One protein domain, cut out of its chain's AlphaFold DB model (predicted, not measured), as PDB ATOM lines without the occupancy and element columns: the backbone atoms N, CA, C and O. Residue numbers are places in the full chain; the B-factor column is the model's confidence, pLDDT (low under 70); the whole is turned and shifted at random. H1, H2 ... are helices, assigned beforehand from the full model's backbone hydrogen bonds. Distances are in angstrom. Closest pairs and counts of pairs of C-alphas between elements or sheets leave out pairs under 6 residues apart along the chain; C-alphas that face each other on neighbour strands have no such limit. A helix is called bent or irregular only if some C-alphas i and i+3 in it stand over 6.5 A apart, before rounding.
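AT A GLANCE: This is residues 236 to 309 of the 309 residues of an uncharacterized protein of Cylindrobasidium torrendii FP15055 ss-10 (UniProt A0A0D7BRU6). A long straight helix, H1, and a shorter one, H2, make a narrow, lopsided V, open at the far ends, with the six-residue link 281 to 286 sticking out at its point. H2 folds back along part of H1, and the two come near each other only at the ends that the link joins. The printed part has 74 residues with two named helices, H1 then H2, and no named strand; its class is all helix. It is extended, with a radius of gyration of the C-alphas of 21.7 A, and the C-alphas span 76 by 29 by 6 A.

HOW THE PARTS SIT: H1, residues 237 to 280, and H2, residues 287 to 308, run opposite ways at a shallow tilt of 24 degrees. They are close but not clearly touching, with 1 pair of C-alphas within 8 A: those of Arg 278 and Pro 288, 6.1 A apart. Their centres are 24.7 A apart. Residues 236 to 273, of which 237 to 273 belong to H1, stand free, and so do residues 293 to 309, of which 293 to 308 belong to H2. In H1 and H2 every O i to N i+4 pair is within hydrogen-bond range.

IN THESE COORDINATES: H1 begins at C-alpha 237 (79.805, -15.832, 16.274) and ends at C-alpha 280 (69.983, -21.809, 79.939), 64.7 A from first to last C-alpha. H2 measures 31.4 A from C-alpha 287 to C-alpha 308 (98.180, -18.937, 55.828). Neither helix is bent.

THE WHOLE: The two C-alphas farthest apart are those of Gln 236 and Pro 284, 76.4 A. The printed part has no cut and ends at Asp 309, the chain's last residue. The link from H1 to H2 is short. The mean pLDDT of the printed part is 80.6; residues 236 to 238, 282 to 289 and 309 are under 70.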
ATOM      1  N   GLN A 236      80.174 -13.192  12.608       54.78
ATOM      2  CA  GLN A 236      78.933 -13.312  13.396       54.78
ATOM      3  C   GLN A 236      78.949 -14.147  14.706       54.78
ATOM      4  O   GLN A 236      78.008 -13.982  15.483       54.78
ATOM      5  N   PRO A 237      79.934 -15.003  15.067       60.53
ATOM      6  CA  PRO A 237      79.805 -15.832  16.274       60.53
ATOM      7  C   PRO A 237      80.074 -15.056  17.567       60.53
ATOM      8  O   PRO A 237      79.780 -15.545  18.657       60.53
ATOM      9  N   THR A 238      80.676 -13.868  17.479       67.06
ATOM     10  CA  THR A 238      81.158 -13.143  18.657       67.06
ATOM     11  C   THR A 238      80.013 -12.621  19.520       67.06
ATOM     12  O   THR A 238      80.116 -12.703  20.739       67.06
ATOM     13  N   GLU A 239      78.913 -12.164  18.918       75.62
ATOM     14  CA  GLU A 239      77.756 -11.644  19.662       75.62
ATOM     15  C   GLU A 239      77.017 -12.761  20.408       75.62
ATOM     16  O   GLU A 239      76.799 -12.653  21.611       75.62
ATOM     17  N   LEU A 240      76.747 -13.900  19.759       79.06
ATOM     18  CA  LEU A 240      76.091 -15.039  20.418       79.06
ATOM     19  C   LEU A 240      76.940 -15.633  21.551       79.06
ATOM     20  O   LEU A 240      76.407 -16.031  22.590       79.06
ATOM     21  N   VAL A 241      78.265 -15.683  21.379       82.44
ATOM     22  CA  VAL A 241      79.182 -16.139  22.434       82.44
ATOM     23  C   VAL A 241      79.270 -15.114  23.569       82.44
ATOM     24  O   VAL A 241      79.364 -15.513  24.731       82.44
ATOM     25  N   GLN A 242      79.227 -13.812  23.273       84.75
ATOM     26  CA  GLN A 242      79.179 -12.764  24.297       84.75
ATOM     27  C   GLN A 242      77.870 -12.808  25.089       84.75
ATOM     28  O   GLN A 242      77.924 -12.779  26.316       84.75
ATOM     29  N   ASP A 243      76.732 -12.996  24.427       84.44
ATOM     30  CA  ASP A 243      75.430 -13.137  25.081       84.44
ATOM     31  C   ASP A 243      75.360 -14.384  25.963       84.44
ATOM     32  O   ASP A 243      74.858 -14.331  27.086       84.44
ATOM     33  N   ALA A 244      75.891 -15.515  25.488       85.69
ATOM     34  CA  ALA A 244      75.973 -16.731  26.295       85.69
ATOM     35  C   ALA A 244      76.872 -16.531  27.528       85.69
ATOM     36  O   ALA A 244      76.549 -17.013  28.613       85.69
ATOM     37  N   ARG A 245      77.978 -15.788  27.384       89.56
ATOM     38  CA  ARG A 245      78.866 -15.434  28.504       89.56
ATOM     39  C   ARG A 245      78.201 -14.481  29.493       89.56
ATOM     40  O   ARG A 245      78.360 -14.683  30.692       89.56
ATOM     41  N   LEU A 246      77.466 -13.482  29.009       94.38
ATOM     42  CA  LEU A 246      76.706 -12.553  29.845       94.38
ATOM     43  C   LEU A 246      75.641 -13.299  30.650       94.38
ATOM     44  O   LEU A 246      75.629 -13.180  31.870       94.38
ATOM     45  N   ARG A 247      74.852 -14.169  30.008       94.19
ATOM     46  CA  ARG A 247      73.856 -14.999  30.708       94.19
ATOM     47  C   ARG A 247      74.484 -15.924  31.748       94.19
ATOM     48  O   ARG A 247      73.989 -16.005  32.865       94.19
ATOM     49  N   ALA A 248      75.599 -16.577  31.417       93.56
ATOM     50  CA  ALA A 248      76.314 -17.420  32.376       93.56
ATOM     51  C   ALA A 248      76.860 -16.608  33.567       93.56
ATOM     52  O   ALA A 248      76.869 -17.094  34.697       93.56
ATOM     53  N   ALA A 249      77.307 -15.368  33.336       94.38
ATOM     54  CA  ALA A 249      77.762 -14.477  34.400       94.38
ATOM     55  C   ALA A 249      76.604 -13.990  35.289       94.38
ATOM     56  O   ALA A 249      76.761 -13.925  36.509       94.38
ATOM     57  N   GLU A 250      75.446 -13.687  34.702       96.88
ATOM     58  CA  GLU A 250      74.226 -13.316  35.431       96.88
ATOM     59  C   GLU A 250      73.717 -14.466  36.306       96.88
ATOM     60  O   GLU A 250      73.412 -14.257  37.481       96.88
ATOM     61  N   GLU A 251      73.695 -15.689  35.772       97.31
ATOM     62  CA  GLU A 251      73.323 -16.892  36.522       97.31
ATOM     63  C   GLU A 251      74.303 -17.154  37.674       97.31
ATOM     64  O   GLU A 251      73.887 -17.336  38.818       97.31
ATOM     65  N   ALA A 252      75.612 -17.060  37.418       93.25
ATOM     66  CA  ALA A 252      76.627 -17.211  38.458       93.25
ATOM     67  C   ALA A 252      76.499 -16.150  39.568       93.25
ATOM     68  O   ALA A 252      76.741 -16.444  40.743       93.25
ATOM     69  N   LEU A 253      76.109 -14.918  39.220       97.75
ATOM     70  CA  LEU A 253      75.860 -13.859  40.196       97.75
ATOM     71  C   LEU A 253      74.603 -14.141  41.029       97.75
ATOM     72  O   LEU A 253      74.634 -13.960  42.250       97.75
ATOM     73  N   ALA A 254      73.524 -14.609  40.400       96.69
ATOM     74  CA  ALA A 254      72.304 -15.008  41.099       96.69
ATOM     75  C   ALA A 254      72.584 -16.153  42.091       96.69
ATOM     76  O   ALA A 254      72.193 -16.072  43.258       96.69
ATOM     77  N   ASP A 255      73.355 -17.156  41.671       94.44
ATOM     78  CA  ASP A 255      73.809 -18.259  42.520       94.44
ATOM     79  C   ASP A 255      74.699 -17.799  43.683       94.44
ATOM     80  O   ASP A 255      74.607 -18.303  44.806       94.44
ATOM     81  N   ALA A 256      75.579 -16.824  43.453       91.25
ATOM     82  CA  ALA A 256      76.396 -16.261  44.523       91.25
ATOM     83  C   ALA A 256      75.529 -15.531  45.566       91.25
ATOM     84  O   ALA A 256      75.760 -15.655  46.774       91.25
ATOM     85  N   GLN A 257      74.503 -14.805  45.117       96.38
ATOM     86  CA  GLN A 257      73.577 -14.090  45.996       96.38
ATOM     87  C   GLN A 257      72.703 -15.037  46.827       96.38
ATOM     88  O   GLN A 257      72.503 -14.789  48.022       96.38
ATOM     89  N   THR A 258      72.207 -16.129  46.240       96.50
ATOM     90  CA  THR A 258      71.419 -17.136  46.973       96.50
ATOM     91  C   THR A 258      72.261 -17.799  48.060       96.50
ATOM     92  O   THR A 258      71.857 -17.785  49.227       96.50
ATOM     93  N   ARG A 259      73.484 -18.242  47.737       92.06
ATOM     94  CA  ARG A 259      74.427 -18.810  48.721       92.06
ATOM     95  C   ARG A 259      74.766 -17.826  49.840       92.06
ATOM     96  O   ARG A 259      74.820 -18.207  51.013       92.06
ATOM     97  N   HIS A 260      74.963 -16.549  49.511       93.62
ATOM     98  CA  HIS A 260      75.210 -15.520  50.520       93.62
ATOM     99  C   HIS A 260      74.015 -15.367  51.474       93.62
ATOM    100  O   HIS A 260      74.186 -15.334  52.695       93.62
ATOM    101  N   ARG A 261      72.789 -15.352  50.937       95.56
ATOM    102  CA  ARG A 261      71.561 -15.262  51.738       95.56
ATOM    103  C   ARG A 261      71.376 -16.472  52.655       95.56
ATOM    104  O   ARG A 261      71.046 -16.293  53.827       95.56
ATOM    105  N   GLU A 262      71.615 -17.680  52.158       93.81
ATOM    106  CA  GLU A 262      71.565 -18.911  52.960       93.81
ATOM    107  C   GLU A 262      72.600 -18.902  54.089       93.81
ATOM    108  O   GLU A 262      72.294 -19.258  55.232       93.81
ATOM    109  N   THR A 263      73.806 -18.415  53.794       90.19
ATOM    110  CA  THR A 263      74.873 -18.263  54.790       90.19
ATOM    111  C   THR A 263      74.443 -17.311  55.906       90.19
ATOM    112  O   THR A 263      74.571 -17.640  57.086       90.19
ATOM    113  N   LEU A 264      73.856 -16.160  55.564       92.88
ATOM    114  CA  LEU A 264      73.357 -15.198  56.551       92.88
ATOM    115  C   LEU A 264      72.221 -15.766  57.414       92.88
ATOM    116  O   LEU A 264      72.196 -15.536  58.625       92.88
ATOM    117  N   LEU A 265      71.293 -16.520  56.819       92.19
ATOM    118  CA  LEU A 265      70.218 -17.184  57.564       92.19
ATOM    119  C   LEU A 265      70.772 -18.224  58.541       92.19
ATOM    120  O   LEU A 265      70.340 -18.277  59.694       92.19
ATOM    121  N   THR A 266      71.769 -18.991  58.106       88.50
ATOM    122  CA  THR A 266      72.450 -19.981  58.948       88.50
ATOM    123  C   THR A 266      73.154 -19.307  60.124       88.50
ATOM    124  O   THR A 266      72.936 -19.690  61.273       88.50
ATOM    125  N   LEU A 267      73.914 -18.235  59.868       87.62
ATOM    126  CA  LEU A 267      74.583 -17.453  60.914       87.62
ATOM    127  C   LEU A 267      73.590 -16.875  61.928       87.62
ATOM    128  O   LEU A 267      73.852 -16.893  63.134       87.62
ATOM    129  N   ARG A 268      72.430 -16.398  61.462       91.19
ATOM    130  CA  ARG A 268      71.366 -15.909  62.345       91.19
ATOM    131  C   ARG A 268      70.823 -17.019  63.247       91.19
ATOM    132  O   ARG A 268      70.656 -16.776  64.439       91.19
ATOM    133  N   GLY A 269      70.601 -18.218  62.705       85.12
ATOM    134  CA  GLY A 269      70.161 -19.385  63.476       85.12
ATOM    135  C   GLY A 269      71.183 -19.829  64.527       85.12
ATOM    136  O   GLY A 269      70.823 -20.105  65.671       85.12
ATOM    137  N   CYS A 270      72.474 -19.819  64.186       81.12
ATOM    138  CA  CYS A 270      73.535 -20.108  65.153       81.12
ATOM    139  C   CYS A 270      73.582 -19.063  66.277       81.12
ATOM    140  O   CYS A 270      73.771 -19.415  67.441       81.12
ATOM    141  N   LYS A 271      73.368 -17.780  65.957       87.06
ATOM    142  CA  LYS A 271      73.345 -16.712  66.964       87.06
ATOM    143  C   LYS A 271      72.205 -16.894  67.967       87.06
ATOM    144  O   LYS A 271      72.445 -16.778  69.164       87.06
ATOM    145  N   THR A 272      71.000 -17.228  67.503       83.69
ATOM    146  CA  THR A 272      69.864 -17.483  68.406       83.69
ATOM    147  C   THR A 272      70.109 -18.702  69.293       83.69
ATOM    148  O   THR A 272      69.849 -18.642  70.488       83.69
ATOM    149  N   GLN A 273      70.698 -19.776  68.751       76.50
ATOM    150  CA  GLN A 273      71.069 -20.954  69.546       76.50
ATOM    151  C   GLN A 273      72.108 -20.624  70.625       76.50
ATOM    152  O   GLN A 273      71.994 -21.088  71.755       76.50
ATOM    153  N   LEU A 274      73.107 -19.796  70.302       82.06
ATOM    154  CA  LEU A 274      74.081 -19.322  71.288       82.06
ATOM    155  C   LEU A 274      73.422 -18.487  72.390       82.06
ATOM    156  O   LEU A 274      73.794 -18.605  73.555       82.06
ATOM    157  N   GLU A 275      72.444 -17.652  72.041       82.88
ATOM    158  CA  GLU A 275      71.673 -16.878  73.018       82.88
ATOM    159  C   GLU A 275      70.821 -17.779  73.923       82.88
ATOM    160  O   GLU A 275      70.779 -17.549  75.134       82.88
ATOM    161  N   ASP A 276      70.214 -18.839  73.382       79.19
ATOM    162  CA  ASP A 276      69.481 -19.835  74.171       79.19
ATOM    163  C   ASP A 276      70.407 -20.590  75.133       79.19
ATOM    164  O   ASP A 276      70.110 -20.658  76.327       79.19
ATOM    165  N   VAL A 277      71.578 -21.049  74.669       77.94
ATOM    166  CA  VAL A 277      72.598 -21.677  75.533       77.94
ATOM    167  C   VAL A 277      73.026 -20.719  76.642       77.94
ATOM    168  O   VAL A 277      73.058 -21.096  77.812       77.94
ATOM    169  N   ARG A 278      73.292 -19.448  76.318       77.81
ATOM    170  CA  ARG A 278      73.631 -18.430  77.329       77.81
ATOM    171  C   ARG A 278      72.507 -18.226  78.347       77.81
ATOM    172  O   ARG A 278      72.796 -18.015  79.524       77.81
ATOM    173  N   ARG A 279      71.241 -18.279  77.918       78.00
ATOM    174  CA  ARG A 279      70.072 -18.134  78.801       78.00
ATOM    175  C   ARG A 279      69.891 -19.346  79.713       78.00
ATOM    176  O   ARG A 279      69.555 -19.165  80.884       78.00
ATOM    177  N   GLU A 280      70.098 -20.550  79.191       76.31
ATOM    178  CA  GLU A 280      69.983 -21.809  79.939       76.31
ATOM    179  C   GLU A 280      71.158 -22.019  80.903       76.31
ATOM    180  O   GLU A 280      70.972 -22.541  82.000       76.31
ATOM    181  N   CYS A 281      72.350 -21.513  80.573       71.19
ATOM    182  CA  CYS A 281      73.532 -21.532  81.439       71.19
ATOM    183  C   CYS A 281      73.508 -20.469  82.563       71.19
ATOM    184  O   CYS A 281      74.532 -19.848  82.864       71.19
ATOM    185  N   ARG A 282      72.363 -20.245  83.223       57.75
ATOM    186  CA  ARG A 282      72.296 -19.363  84.404       57.75
ATOM    187  C   ARG A 282      72.948 -20.023  85.632       57.75
ATOM    188  O   ARG A 282      72.499 -21.068  86.079       57.75
ATOM    189  N   SER A 283      73.997 -19.356  86.130       46.72
ATOM    190  CA  SER A 283      74.691 -19.411  87.439       46.72
ATOM    191  C   SER A 283      74.320 -20.535  88.433       46.72
ATOM    192  O   SER A 283      73.147 -20.663  88.780       46.72
ATOM    193  N   PRO A 284      75.319 -21.244  89.015       56.97
ATOM    194  CA  PRO A 284      76.628 -20.684  89.385       56.97
ATOM    195  C   PRO A 284      77.833 -21.341  88.703       56.97
ATOM    196  O   PRO A 284      78.871 -21.519  89.334       56.97
ATOM    197  N   PHE A 285      77.738 -21.696  87.420       52.59
ATOM    198  CA  PHE A 285      78.880 -22.274  86.709       52.59
ATOM    199  C   PHE A 285      79.460 -21.332  85.652       52.59
ATOM    200  O   PHE A 285      78.741 -20.679  84.902       52.59
ATOM    201  N   VAL A 286      80.796 -21.320  85.606       58.22
ATOM    202  CA  VAL A 286      81.763 -20.523  84.813       58.22
ATOM    203  C   VAL A 286      81.553 -20.598  83.281       58.22
ATOM    204  O   VAL A 286      82.298 -20.020  82.494       58.22
ATOM    205  N   VAL A 287      80.517 -21.303  82.833       65.06
ATOM    206  CA  VAL A 287      80.293 -21.726  81.449       65.06
ATOM    207  C   VAL A 287      80.099 -20.563  80.466       65.06
ATOM    208  O   VAL A 287      80.686 -20.645  79.391       65.06
ATOM    209  N   PRO A 288      79.392 -19.455  80.784       63.91
ATOM    210  CA  PRO A 288      79.227 -18.363  79.822       63.91
ATOM    211  C   PRO A 288      80.551 -17.698  79.417       63.91
ATOM    212  O   PRO A 288      80.802 -17.520  78.231       63.91
ATOM    213  N   MET A 289      81.446 -17.413  80.375       69.62
ATOM    214  CA  MET A 289      82.751 -16.811  80.057       69.62
ATOM    215  C   MET A 289      83.681 -17.784  79.323       69.62
ATOM    216  O   MET A 289      84.446 -17.368  78.459       69.62
ATOM    217  N   LEU A 290      83.618 -19.080  79.646       71.44
ATOM    218  CA  LEU A 290      84.371 -20.120  78.934       71.44
ATOM    219  C   LEU A 290      83.881 -20.295  77.494       71.44
ATOM    220  O   LEU A 290      84.705 -20.464  76.598       71.44
ATOM    221  N   LEU A 291      82.567 -20.227  77.265       74.81
ATOM    222  CA  LEU A 291      81.985 -20.259  75.925       74.81
ATOM    223  C   LEU A 291      82.410 -19.029  75.117       74.81
ATOM    224  O   LEU A 291      82.825 -19.174  73.971       74.81
ATOM    225  N   ASP A 292      82.377 -17.841  75.721       78.12
ATOM    226  CA  ASP A 292      82.813 -16.606  75.064       78.12
ATOM    227  C   ASP A 292      84.311 -16.644  74.723       78.12
ATOM    228  O   ASP A 292      84.692 -16.353  73.586       78.12
ATOM    229  N   ALA A 293      85.154 -17.100  75.653       77.38
ATOM    230  CA  ALA A 293      86.582 -17.294  75.407       77.38
ATOM    231  C   ALA A 293      86.842 -18.349  74.317       77.38
ATOM    232  O   ALA A 293      87.706 -18.159  73.460       77.38
ATOM    233  N   PHE A 294      86.084 -19.451  74.305       81.94
ATOM    234  CA  PHE A 294      86.185 -20.477  73.268       81.94
ATOM    235  C   PHE A 294      85.799 -19.930  71.889       81.94
ATOM    236  O   PHE A 294      86.512 -20.169  70.913       81.94
ATOM    237  N   LEU A 295      84.708 -19.163  71.806       81.88
ATOM    238  CA  LEU A 295      84.280 -18.518  70.566       81.88
ATOM    239  C   LEU A 295      85.331 -17.519  70.062       81.88
ATOM    240  O   LEU A 295      85.636 -17.521  68.870       81.88
ATOM    241  N   GLU A 296      85.943 -16.723  70.945       85.56
ATOM    242  CA  GLU A 296      87.050 -15.833  70.569       85.56
ATOM    243  C   GLU A 296      88.264 -16.601  70.035       85.56
ATOM    244  O   GLU A 296      88.831 -16.228  69.002       85.56
ATOM    245  N   VAL A 297      88.677 -17.669  70.723       76.69
ATOM    246  CA  VAL A 297      89.823 -18.491  70.301       76.69
ATOM    247  C   VAL A 297      89.536 -19.159  68.957       76.69
ATOM    248  O   VAL A 297      90.402 -19.161  68.079       76.69
ATOM    249  N   SER A 298      88.319 -19.669  68.758       78.69
ATOM    250  CA  SER A 298      87.892 -20.265  67.492       78.69
ATOM    251  C   SER A 298      87.911 -19.242  66.353       78.69
ATOM    252  O   SER A 298      88.509 -19.525  65.317       78.69
ATOM    253  N   GLN A 299      87.362 -18.037  66.550       83.19
ATOM    254  CA  GLN A 299      87.377 -16.982  65.526       83.19
ATOM    255  C   GLN A 299      88.797 -16.548  65.149       83.19
ATOM    256  O   GLN A 299      89.105 -16.379  63.968       83.19
ATOM    257  N   LYS A 300      89.679 -16.377  66.142       80.69
ATOM    258  CA  LYS A 300      91.087 -16.025  65.897       80.69
ATOM    259  C   LYS A 300      91.827 -17.140  65.157       80.69
ATOM    260  O   LYS A 300      92.631 -16.843  64.279       80.69
ATOM    261  N   SER A 301      91.525 -18.400  65.468       76.81
ATOM    262  CA  SER A 301      92.128 -19.561  64.802       76.81
ATOM    263  C   SER A 301      91.690 -19.673  63.340       76.81
ATOM    264  O   SER A 301      92.530 -19.905  62.478       76.81
ATOM    265  N   SER A 302      90.407 -19.441  63.039       77.56
ATOM    266  CA  SER A 302      89.902 -19.450  61.659       77.56
ATOM    267  C   SER A 302      90.541 -18.360  60.797       77.56
ATOM    268  O   SER A 302      90.985 -18.649  59.694       77.56
ATOM    269  N   ARG A 303      90.688 -17.135  61.324       78.12
ATOM    270  CA  ARG A 303      91.372 -16.046  60.600       78.12
ATOM    271  C   ARG A 303      92.851 -16.329  60.352       78.12
ATOM    272  O   ARG A 303      93.382 -15.926  59.327       78.12
ATOM    273  N   LEU A 304      93.524 -17.006  61.284       74.25
ATOM    274  CA  LEU A 304      94.918 -17.406  61.089       74.25
ATOM    275  C   LEU A 304      95.061 -18.422  59.955       74.25
ATOM    276  O   LEU A 304      96.007 -18.314  59.189       74.25
ATOM    277  N   ILE A 305      94.124 -19.364  59.828       77.38
ATOM    278  CA  ILE A 305      94.115 -20.331  58.722       77.38
ATOM    279  C   ILE A 305      93.906 -19.606  57.384       77.38
ATOM    280  O   ILE A 305      94.654 -19.858  56.451       77.38
ATOM    281  N   GLU A 306      92.985 -18.640  57.318       76.75
ATOM    282  CA  GLU A 306      92.752 -17.822  56.112       76.75
ATOM    283  C   GLU A 306      93.942 -16.926  55.723       76.75
ATOM    284  O   GLU A 306      94.062 -16.554  54.565       76.75
ATOM    285  N   MET A 307      94.812 -16.550  56.669       73.62
ATOM    286  CA  MET A 307      96.036 -15.784  56.384       73.62
ATOM    287  C   MET A 307      97.222 -16.653  55.943       73.62
ATOM    288  O   MET A 307      98.245 -16.115  55.517       73.62
ATOM    289  N   LEU A 308      97.133 -17.967  56.150       71.25
ATOM    290  CA  LEU A 308      98.180 -18.937  55.828       71.25
ATOM    291  C   LEU A 308      97.978 -19.597  54.454       71.25
ATOM    292  O   LEU A 308      98.930 -20.201  53.958       71.25
ATOM    293  N   ASP A 309      96.787 -19.457  53.869       56.78
ATOM    294  CA  ASP A 309      96.448 -19.816  52.484       56.78
ATOM    295  C   ASP A 309      96.628 -18.617  51.529       56.78
ATOM    296  O   ASP A 309      97.053 -18.851  50.372       56.78
TER     297      ASP A 309